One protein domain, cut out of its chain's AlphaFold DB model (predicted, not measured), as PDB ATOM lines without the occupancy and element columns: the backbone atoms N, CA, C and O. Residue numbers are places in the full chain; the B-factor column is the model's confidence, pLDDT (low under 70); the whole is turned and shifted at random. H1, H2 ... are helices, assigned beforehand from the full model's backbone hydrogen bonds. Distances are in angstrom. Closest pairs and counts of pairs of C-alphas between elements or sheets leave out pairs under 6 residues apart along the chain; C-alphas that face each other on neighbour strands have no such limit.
ATOM      1  N   PRO A 413     178.386 262.009 193.300       89.56
ATOM      2  CA  PRO A 413     178.065 263.190 194.113       89.56
ATOM      3  C   PRO A 413     179.267 263.794 194.851       89.56
ATOM      4  O   PRO A 413     179.432 265.010 194.929       89.56
ATOM      5  N   THR A 414     180.163 262.949 195.362       92.62
ATOM      6  CA  THR A 414     181.392 263.373 196.051       92.62
ATOM      7  C   THR A 414     182.383 264.069 195.133       92.62
ATOM      8  O   THR A 414     183.061 264.997 195.571       92.62
ATOM      9  N   LEU A 415     182.481 263.654 193.867       93.69
ATOM     10  CA  LEU A 415     183.345 264.311 192.889       93.69
ATOM     11  C   LEU A 415     182.729 265.598 192.363       93.69
ATOM     12  O   LEU A 415     183.469 266.554 192.168       93.69
ATOM     13  N   GLN A 416     181.405 265.665 192.204       91.12
ATOM     14  CA  GLN A 416     180.715 266.922 191.899       91.12
ATOM     15  C   GLN A 416     180.977 267.962 192.990       91.12
ATOM     16  O   GLN A 416     181.501 269.032 192.698       91.12
ATOM     17  N   ALA A 417     180.761 267.593 194.255       90.25
ATOM     18  CA  ALA A 417     181.063 268.458 195.390       90.25
ATOM     19  C   ALA A 417     182.554 268.833 195.466       90.25
ATOM     20  O   ALA A 417     182.892 269.984 195.704       90.25
ATOM     21  N   THR A 418     183.470 267.889 195.221       92.94
ATOM     22  CA  THR A 418     184.913 268.191 195.228       92.94
ATOM     23  C   THR A 418     185.303 269.161 194.111       92.94
ATOM     24  O   THR A 418     186.172 270.008 194.310       92.94
ATOM     25  N   ARG A 419     184.678 269.052 192.933       90.75
ATOM     26  CA  ARG A 419     184.891 269.983 191.819       90.75
ATOM     27  C   ARG A 419     184.388 271.379 192.165       90.75
ATOM     28  O   ARG A 419     185.117 272.328 191.917       90.75
ATOM     29  N   GLU A 420     183.210 271.499 192.779       87.31
ATOM     30  CA  GLU A 420     182.687 272.781 193.282       87.31
ATOM     31  C   GLU A 420     183.686 273.445 194.241       87.31
ATOM     32  O   GLU A 420     184.087 274.581 194.007       87.31
ATOM     33  N   ILE A 421     184.189 272.699 195.232       87.62
ATOM     34  CA  ILE A 421     185.178 273.197 196.205       87.62
ATOM     35  C   ILE A 421     186.446 273.719 195.510       87.62
ATOM     36  O   ILE A 421     186.975 274.769 195.870       87.62
ATOM     37  N   LEU A 422     186.950 272.991 194.508       84.12
ATOM     38  CA  LEU A 422     188.164 273.370 193.776       84.12
ATOM     39  C   LEU A 422     187.940 274.501 192.764       84.12
ATOM     40  O   LEU A 422     188.900 275.179 192.409       84.12
ATOM     41  N   LEU A 423     186.710 274.690 192.281       82.38
ATOM     42  CA  LEU A 423     186.334 275.833 191.448       82.38
ATOM     43  C   LEU A 423     186.232 277.116 192.277       82.38
ATOM     44  O   LEU A 423     186.595 278.177 191.776       82.38
ATOM     45  N   GLU A 424     185.754 277.018 193.521       81.12
ATOM     46  CA  GLU A 424     185.718 278.139 194.465       81.12
ATOM     47  C   GLU A 424     187.124 278.546 194.917       81.12
ATOM     48  O   GLU A 424     187.469 279.725 194.885       81.12
ATOM     49  N   ASP A 425     187.946 277.572 195.315       79.56
ATOM     50  CA  ASP A 425     189.339 277.797 195.692       79.56
ATOM     51  C   ASP A 425     190.237 276.613 195.260       79.56
ATOM     52  O   ASP A 425     190.282 275.565 195.921       79.56
ATOM     53  N   PRO A 426     191.036 276.780 194.185       79.50
ATOM     54  CA  PRO A 426     191.970 275.760 193.699       79.50
ATOM     55  C   PRO A 426     193.042 275.335 194.719       79.50
ATOM     56  O   PRO A 426     193.709 274.298 194.545       79.50
ATOM     57  N   HIS A 427     193.259 276.129 195.774       78.75
ATOM     58  CA  HIS A 427     194.300 275.915 196.775       78.75
ATOM     59  C   HIS A 427     193.858 275.074 197.975       78.75
ATOM     60  O   HIS A 427     194.737 274.622 198.717       78.75
ATOM     61  N   ARG A 428     192.563 274.753 198.101       80.50
ATOM     62  CA  ARG A 428     192.023 273.911 199.181       80.50
ATOM     63  C   ARG A 428     192.837 272.640 199.406       80.50
ATOM     64  O   ARG A 428     193.207 271.905 198.479       80.50
ATOM     65  N   THR A 429     193.153 272.375 200.665       82.75
ATOM     66  CA  THR A 429     193.939 271.217 201.089       82.75
ATOM     67  C   THR A 429     193.089 269.947 201.125       82.75
ATOM     68  O   THR A 429     191.865 269.979 201.208       82.75
ATOM     69  N   GLY A 430     193.740 268.779 201.095       82.94
ATOM     70  CA  GLY A 430     193.029 267.504 201.216       82.94
ATOM     71  C   GLY A 430     192.330 267.309 202.568       82.94
ATOM     72  O   GLY A 430     191.386 266.533 202.637       82.94
ATOM     73  N   VAL A 431     192.765 267.991 203.636       84.38
ATOM     74  CA  VAL A 431     192.063 267.943 204.932       84.38
ATOM     75  C   VAL A 431     190.745 268.696 204.840       84.38
ATOM     76  O   VAL A 431     189.721 268.123 205.191       84.38
ATOM     77  N   GLU A 432     190.769 269.921 204.311       85.31
ATOM     78  CA  GLU A 432     189.576 270.764 204.149       85.31
ATOM     79  C   GLU A 432     188.549 270.105 203.228       85.31
ATOM     80  O   GLU A 432     187.386 269.981 203.598       85.31
ATOM     81  N   ILE A 433     188.989 269.571 202.081       90.19
ATOM     82  CA  ILE A 433     188.109 268.815 201.175       90.19
ATOM     83  C   ILE A 433     187.518 267.600 201.903       90.19
ATOM     84  O   ILE A 433     186.326 267.325 201.801       90.19
ATOM     85  N   GLY A 434     188.337 266.852 202.650       87.31
ATOM     86  CA  GLY A 434     187.870 265.681 203.391       87.31
ATOM     87  C   GLY A 434     186.879 266.023 204.505       87.31
ATOM     88  O   GLY A 434     185.950 265.257 204.748       87.31
ATOM     89  N   GLU A 435     187.062 267.157 205.176       89.12
ATOM     90  CA  GLU A 435     186.147 267.679 206.188       89.12
ATOM     91  C   GLU A 435     184.812 268.096 205.581       89.12
ATOM     92  O   GLU A 435     183.770 267.628 206.030       89.12
ATOM     93  N   GLU A 436     184.845 268.900 204.523       89.75
ATOM     94  CA  GLU A 436     183.642 269.412 203.877       89.75
ATOM     95  C   GLU A 436     182.809 268.294 203.243       89.75
ATOM     96  O   GLU A 436     181.597 268.228 203.443       89.75
ATOM     97  N   ILE A 437     183.456 267.348 202.556       90.12
ATOM     98  CA  ILE A 437     182.794 266.146 202.033       90.12
ATOM     99  C   ILE A 437     182.259 265.275 203.180       90.12
ATOM    100  O   ILE A 437     181.165 264.722 203.075       90.12
ATOM    101  N   GLY A 438     183.003 265.170 204.287       84.88
ATOM    102  CA  GLY A 438     182.556 264.484 205.498       84.88
ATOM    103  C   GLY A 438     181.233 265.042 206.016       84.88
ATOM    104  O   GLY A 438     180.270 264.297 206.184       84.88
ATOM    105  N   THR A 439     181.159 266.361 206.174       83.19
ATOM    106  CA  THR A 439     179.953 267.069 206.614       83.19
ATOM    107  C   THR A 439     178.819 266.941 205.593       83.19
ATOM    108  O   THR A 439     177.722 266.509 205.943       83.19
ATOM    109  N   ARG A 440     179.086 267.230 204.311       83.38
ATOM    110  CA  ARG A 440     178.079 267.269 203.232       83.38
ATOM    111  C   ARG A 440     177.369 265.936 203.010       83.38
ATOM    112  O   ARG A 440     176.204 265.929 202.632       83.38
ATOM    113  N   PHE A 441     178.052 264.819 203.252       82.75
ATOM    114  CA  PHE A 441     177.506 263.472 203.052       82.75
ATOM    115  C   PHE A 441     177.332 262.686 204.358       82.75
ATOM    116  O   PHE A 441     177.230 261.459 204.320       82.75
ATOM    117  N   SER A 442     177.313 263.369 205.512       77.56
ATOM    118  CA  SER A 442     177.133 262.754 206.839       77.56
ATOM    119  C   SER A 442     178.090 261.574 207.100       77.56
ATOM    120  O   SER A 442     177.711 260.521 207.620       77.56
ATOM    121  N   ARG A 443     179.360 261.722 206.697       77.38
ATOM    122  CA  ARG A 443     180.432 260.743 206.899       77.38
ATOM    123  C   ARG A 443     181.337 261.165 208.052       77.38
ATOM    124  O   ARG A 443     182.043 262.166 207.994       77.38
ATOM    125  N   ASN A 444     181.407 260.304 209.060       73.88
ATOM    126  CA  ASN A 444     182.246 260.503 210.237       73.88
ATOM    127  C   ASN A 444     183.720 260.155 209.959       73.88
ATOM    128  O   ASN A 444     184.207 259.071 210.294       73.88
ATOM    129  N   TYR A 445     184.460 261.080 209.340       78.75
ATOM    130  CA  TYR A 445     185.922 261.007 209.251       78.75
ATOM    131  C   TYR A 445     186.557 261.498 210.561       78.75
ATOM    132  O   TYR A 445     187.069 262.610 210.658       78.75
ATOM    133  N   ASN A 446     186.541 260.628 211.574       67.50
ATOM    134  CA  ASN A 446     186.917 260.948 212.960       67.50
ATOM    135  C   ASN A 446     188.394 261.326 213.172       67.50
ATOM    136  O   ASN A 446     188.784 261.692 214.276       67.50
ATOM    137  N   THR A 447     189.245 261.192 212.153       71.38
ATOM    138  CA  THR A 447     190.673 261.509 212.252       71.38
ATOM    139  C   THR A 447     191.107 262.394 211.097       71.38
ATOM    140  O   THR A 447     190.703 262.170 209.954       71.38
ATOM    141  N   GLU A 448     192.004 263.348 211.363       72.44
ATOM    142  CA  GLU A 448     192.621 264.164 210.308       72.44
ATOM    143  C   GLU A 448     193.284 263.308 209.228       72.44
ATOM    144  O   GLU A 448     193.183 263.615 208.046       72.44
ATOM    145  N   ALA A 449     193.896 262.183 209.607       70.00
ATOM    146  CA  ALA A 449     194.479 261.244 208.653       70.00
ATOM    147  C   ALA A 449     193.434 260.670 207.679       70.00
ATOM    148  O   ALA A 449     193.736 260.454 206.504       70.00
ATOM    149  N   SER A 450     192.203 260.434 208.146       71.56
ATOM    150  CA  SER A 450     191.108 259.967 207.289       71.56
ATOM    151  C   SER A 450     190.606 261.076 206.374       71.56
ATOM    152  O   SER A 450     190.469 260.823 205.177       71.56
ATOM    153  N   LYS A 451     190.418 262.293 206.910       84.19
ATOM    154  CA  LYS A 451     190.056 263.490 206.132       84.19
ATOM    155  C   LYS A 451     191.082 263.736 205.022       84.19
ATOM    156  O   LYS A 451     190.732 263.705 203.847       84.19
ATOM    157  N   LEU A 452     192.367 263.817 205.380       84.00
ATOM    158  CA  LEU A 452     193.486 264.005 204.456       84.00
ATOM    159  C   LEU A 452     193.521 262.940 203.355       84.00
ATOM    160  O   LEU A 452     193.726 263.265 202.187       84.00
ATOM    161  N   ARG A 453     193.364 261.660 203.718       81.06
ATOM    162  CA  ARG A 453     193.423 260.549 202.759       81.06
ATOM    163  C   ARG A 453     192.290 260.636 201.742       81.06
ATOM    164  O   ARG A 453     192.559 260.529 200.551       81.06
ATOM    165  N   VAL A 454     191.056 260.814 202.214       88.00
ATOM    166  CA  VAL A 454     189.871 260.872 201.348       88.00
ATOM    167  C   VAL A 454     189.900 262.134 200.492       88.00
ATOM    168  O   VAL A 454     189.787 262.036 199.274       88.00
ATOM    169  N   GLY A 455     190.143 263.304 201.086       89.94
ATOM    170  CA  GLY A 455     190.149 264.556 200.335       89.94
ATOM    171  C   GLY A 455     191.290 264.646 199.321       89.94
ATOM    172  O   GLY A 455     191.065 265.101 198.204       89.94
ATOM    173  N   ASN A 456     192.490 264.124 199.616       87.62
ATOM    174  CA  ASN A 456     193.550 264.032 198.600       87.62
ATOM    175  C   ASN A 456     193.181 263.092 197.450       87.62
ATOM    176  O   ASN A 456     193.578 263.334 196.308       87.62
ATOM    177  N   ALA A 457     192.467 262.006 197.740       89.31
ATOM    178  CA  ALA A 457     192.065 261.064 196.714       89.31
ATOM    179  C   ALA A 457     190.969 261.652 195.815       89.31
ATOM    180  O   ALA A 457     191.126 261.648 194.597       89.31
ATOM    181  N   LEU A 458     189.934 262.263 196.395       93.19
ATOM    182  CA  LEU A 458     188.900 262.976 195.641       93.19
ATOM    183  C   LEU A 458     189.488 264.128 194.819       93.19
ATOM    184  O   LEU A 458     189.195 264.246 193.630       93.19
ATOM    185  N   ARG A 459     190.402 264.914 195.403       90.69
ATOM    186  CA  ARG A 459     191.128 265.972 194.686       90.69
ATOM    187  C   ARG A 459     191.891 265.420 193.484       90.69
ATOM    188  O   ARG A 459     191.869 266.021 192.416       90.69
ATOM    189  N   ARG A 460     192.551 264.266 193.627       88.50
ATOM    190  CA  ARG A 460     193.257 263.607 192.516       88.50
ATOM    191  C   ARG A 460     192.307 263.255 191.373       88.50
ATOM    192  O   ARG A 460     192.648 263.498 190.220       88.50
ATOM    193  N   TRP A 461     191.150 262.685 191.693       93.31
ATOM    194  CA  TRP A 461     190.133 262.330 190.704       93.31
ATOM    195  C   TRP A 461     189.544 263.556 190.010       93.31
ATOM    196  O   TRP A 461     189.449 263.559 188.787       93.31
ATOM    197  N   ALA A 462     189.235 264.618 190.757       91.19
ATOM    198  CA  ALA A 462     188.757 265.873 190.184       91.19
ATOM    199  C   ALA A 462     189.771 266.469 189.191       91.19
ATOM    200  O   ALA A 462     189.400 266.839 188.084       91.19
ATOM    201  N   ILE A 463     191.065 266.473 189.531       87.31
ATOM    202  CA  ILE A 463     192.138 266.968 188.647       87.31
ATOM    203  C   ILE A 463     192.351 266.061 187.429       87.31
ATOM    204  O   ILE A 463     192.734 266.538 186.364       87.31
ATOM    205  N   TRP A 464     192.142 264.749 187.573       90.88
ATOM    206  CA  TRP A 464     192.209 263.819 186.446       90.88
ATOM    207  C   TRP A 464     191.077 264.063 185.442       90.88
ATOM    208  O   TRP A 464     191.340 264.084 184.241       90.88
ATOM    209  N   LEU A 465     189.857 264.312 185.931       87.81
ATOM    210  CA  LEU A 465     188.710 264.692 185.098       87.81
ATOM    211  C   LEU A 465     188.913 266.068 184.453       87.81
ATOM    212  O   LEU A 465     188.678 266.242 183.260       87.81
ATOM    213  N   GLU A 466     189.374 267.041 185.240       85.31
ATOM    214  CA  GLU A 466     189.461 268.446 184.850       85.31
ATOM    215  C   GLU A 466     190.823 269.045 185.236       85.31
ATOM    216  O   GLU A 466     190.967 269.723 186.256       85.31
ATOM    217  N   PRO A 467     191.862 268.860 184.398       81.38
ATOM    218  CA  PRO A 467     193.219 269.331 184.702       81.38
ATOM    219  C   PRO A 467     193.360 270.854 184.862       81.38
ATOM    220  O   PRO A 467     194.391 271.327 185.358       81.38
ATOM    221  N   HIS A 468     192.354 271.610 184.412       75.50
ATOM    222  CA  HIS A 468     192.272 273.067 184.504       75.50
ATOM    223  C   HIS A 468     191.863 273.565 185.899       75.50
ATOM    224  O   HIS A 468     192.095 274.732 186.189       75.50
ATOM    225  N   LEU A 469     191.367 272.691 186.787       74.12
ATOM    226  CA  LEU A 469     191.077 273.006 188.198       74.12
ATOM    227  C   LEU A 469     192.332 273.329 189.030       74.12
ATOM    228  O   LEU A 469     192.257 273.538 190.236       74.12
ATOM    229  N   VAL A 470     193.511 273.323 188.409       68.81
ATOM    230  CA  VAL A 470     194.768 273.697 189.044       68.81
ATOM    231  C   VAL A 470     195.445 274.754 188.192       68.81
ATOM    232  O   VAL A 470     195.686 274.522 187.003       68.81
ATOM    233  N   ASP A 471     195.791 275.879 188.812       59.50
ATOM    234  CA  ASP A 471     196.447 277.002 188.152       59.50
ATOM    235  C   ASP A 471     197.820 276.586 187.569       59.50
ATOM    236  O   ASP A 471     198.710 276.167 188.320       59.50
ATOM    237  N   PRO A 472     198.028 276.678 186.238       54.47
ATOM    238  CA  PRO A 472     199.308 276.360 185.608       54.47
ATOM    239  C   PRO A 472     200.460 277.293 186.022       54.47
ATOM    240  O   PRO A 472     201.616 276.914 185.836       54.47
ATOM    241  N   THR A 473     200.180 278.475 186.578       51.66
ATOM    242  CA  THR A 473     201.200 279.468 186.958       51.66
ATOM    243  C   THR A 473     201.902 279.136 188.284       51.66
ATOM    244  O   THR A 473     203.030 279.572 188.518       51.66
ATOM    245  N   ASN A 474     201.322 278.262 189.118       57.59
ATOM    246  CA  ASN A 474     201.964 277.737 190.327       57.59
ATOM    247  C   ASN A 474     202.861 276.525 189.997       57.59
ATOM    248  O   ASN A 474     202.516 275.359 190.223       57.59
ATOM    249  N   VAL A 475     204.043 276.819 189.448       50.41
ATOM    250  CA  VAL A 475     204.942 275.869 188.762       50.41
ATOM    251  C   VAL A 475     205.332 274.634 189.598       50.41
ATOM    252  O   VAL A 475     205.558 273.564 189.036       50.41
ATOM    253  N   LYS A 476     205.388 274.720 190.938       52.97
ATOM    254  CA  LYS A 476     205.839 273.598 191.796       52.97
ATOM    255  C   LYS A 476     204.701 272.741 192.358       52.97
ATOM    256  O   LYS A 476     204.825 271.516 192.392       52.97
ATOM    257  N   GLY A 477     203.602 273.353 192.807       53.81
ATOM    258  CA  GLY A 477     202.468 272.632 193.402       53.81
ATOM    259  C   GLY A 477     201.556 272.000 192.351       53.81
ATOM    260  O   GLY A 477     201.203 270.822 192.451       53.81
ATOM    261  N   ALA A 478     201.236 272.755 191.297       56.72
ATOM    262  CA  ALA A 478     200.280 272.342 190.278       56.72
ATOM    263  C   ALA A 478     200.803 271.213 189.386       56.72
ATOM    264  O   ALA A 478     200.096 270.237 189.121       56.72
ATOM    265  N   ALA A 479     202.075 271.295 188.981       55.34
ATOM    266  CA  ALA A 479     202.732 270.251 188.202       55.34
ATOM    267  C   ALA A 479     202.747 268.914 188.957       55.34
ATOM    268  O   ALA A 479     202.409 267.873 188.396       55.34
ATOM    269  N   ARG A 480     203.052 268.941 190.262       61.19
ATOM    270  CA  ARG A 480     203.072 267.745 191.113       61.19
ATOM    271  C   ARG A 480     201.691 267.103 191.252       61.19
ATOM    272  O   ARG A 480     201.586 265.877 191.228       61.19
ATOM    273  N   LEU A 481     200.640 267.912 191.376       64.38
ATOM    274  CA  LEU A 481     199.262 267.425 191.453       64.38
ATOM    275  C   LEU A 481     198.797 266.811 190.125       64.38
ATOM    276  O   LEU A 481     198.244 265.713 190.138       64.38
ATOM    277  N   ARG A 482     199.100 267.445 188.983       64.19
ATOM    278  CA  ARG A 482     198.801 266.897 187.645       64.19
ATOM    279  C   ARG A 482     199.547 265.587 187.372       64.19
ATOM    280  O   ARG A 482     198.953 264.648 186.851       64.19
ATOM    281  N   ILE A 483     200.818 265.491 187.772       66.88
ATOM    282  CA  ILE A 483     201.593 264.240 187.701       66.88
ATOM    283  C   ILE A 483     200.963 263.173 188.604       66.88
ATOM    284  O   ILE A 483     200.775 262.037 188.177       66.88
ATOM    285  N   SER A 484     200.569 263.530 189.833       64.00
ATOM    286  CA  SER A 484     199.908 262.583 190.735       64.00
ATOM    287  C   SER A 484     198.553 262.105 190.213       64.00
ATOM    288  O   SER A 484     198.183 260.979 190.533       64.00
ATOM    289  N   ALA A 485     197.815 262.926 189.464       67.88
ATOM    290  CA  ALA A 485     196.530 262.564 188.866       67.88
ATOM    291  C   ALA A 485     196.662 261.549 187.724       67.88
ATOM    292  O   ALA A 485     195.777 260.718 187.544       67.88
ATOM    293  N   LYS A 486     197.788 261.572 187.005       74.81
ATOM    294  CA  LYS A 486     198.096 260.636 185.913       74.81
ATOM    295  C   LYS A 486     198.879 259.392 186.356       74.81
ATOM    296  O   LYS A 486     199.151 258.528 185.535       74.81
ATOM    297  N   SER A 487     199.260 259.297 187.630       68.69
ATOM    298  CA  SER A 487     200.036 258.175 188.172       68.69
ATOM    299  C   SER A 487     199.129 257.035 188.640       68.69
ATOM    300  O   SER A 487     198.193 257.265 189.404       68.69
TER     301      SER A 487
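This is residues 413 to 487 of the 545 residues of an uncharacterized protein of Rhodovulum sp. ES.010 (UniProt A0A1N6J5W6). Four helices make a compact body of crossed helices. The longest, H3, is the core; H1 and H2 cross it on one side, and H4 crosses it on another side with no contact to H1 or H2. The printed part has 75 residues, with four named helices in the order H1, H2, H3, H4 and no named strand: all helix. It is compact, with a radius of gyration of the C-alphas of 11.8 A, and spans 34 by 21 by 19 A.

Find C-alpha 413 at (178.065, 263.190, 194.113); from there H1 runs through residues 413 to 424, 16.8 A long. H2 follows in residues 430 to 440, 15.1 A. Look next at C-alpha 448, at (192.621, 264.164, 210.308), where H3 begins; it runs to residue 465, 25.5 A. H4, residues 477 to 486, 14.8 A, ends at C-alpha 486, (198.096, 260.636, 185.913).

Start at H3, the hub, which touches the three other helices. H2 touches it about perpendicular, at 86 degrees; their closest C-alphas, of Gly 434 and Gly 455, are 4.0 A apart. H1 touches residues 458 to 462 of H3 with its residues 414 to 419 alone, about perpendicular at 83 degrees; the closest C-alphas, of Arg 419 and Ala 462, are 5.9 A apart. H1 and H2 touch at a steep tilt of 56 degrees, opposite ways, closest at the C-alphas of Thr 414 and Ile 437, 6.7 A. H4 touches residues 460 to 464 of H3, about perpendicular at 76 degrees, closest at the C-alphas of Arg 460 and Ala 485, 5.0 A. H4 is apart from H1 and H2. In H1, H2, H3 and H4 every O i to N i+4 pair is within hydrogen-bond range.

The two C-alphas farthest apart, of Ser 442 and Val 475, are 35.7 A apart. The printed part has no cut. The link from H3 to H4, 11 residues, is long. Mean pLDDT of the printed part is 78.6; look for values under 70 at residues 446, 470 to 485 and 487.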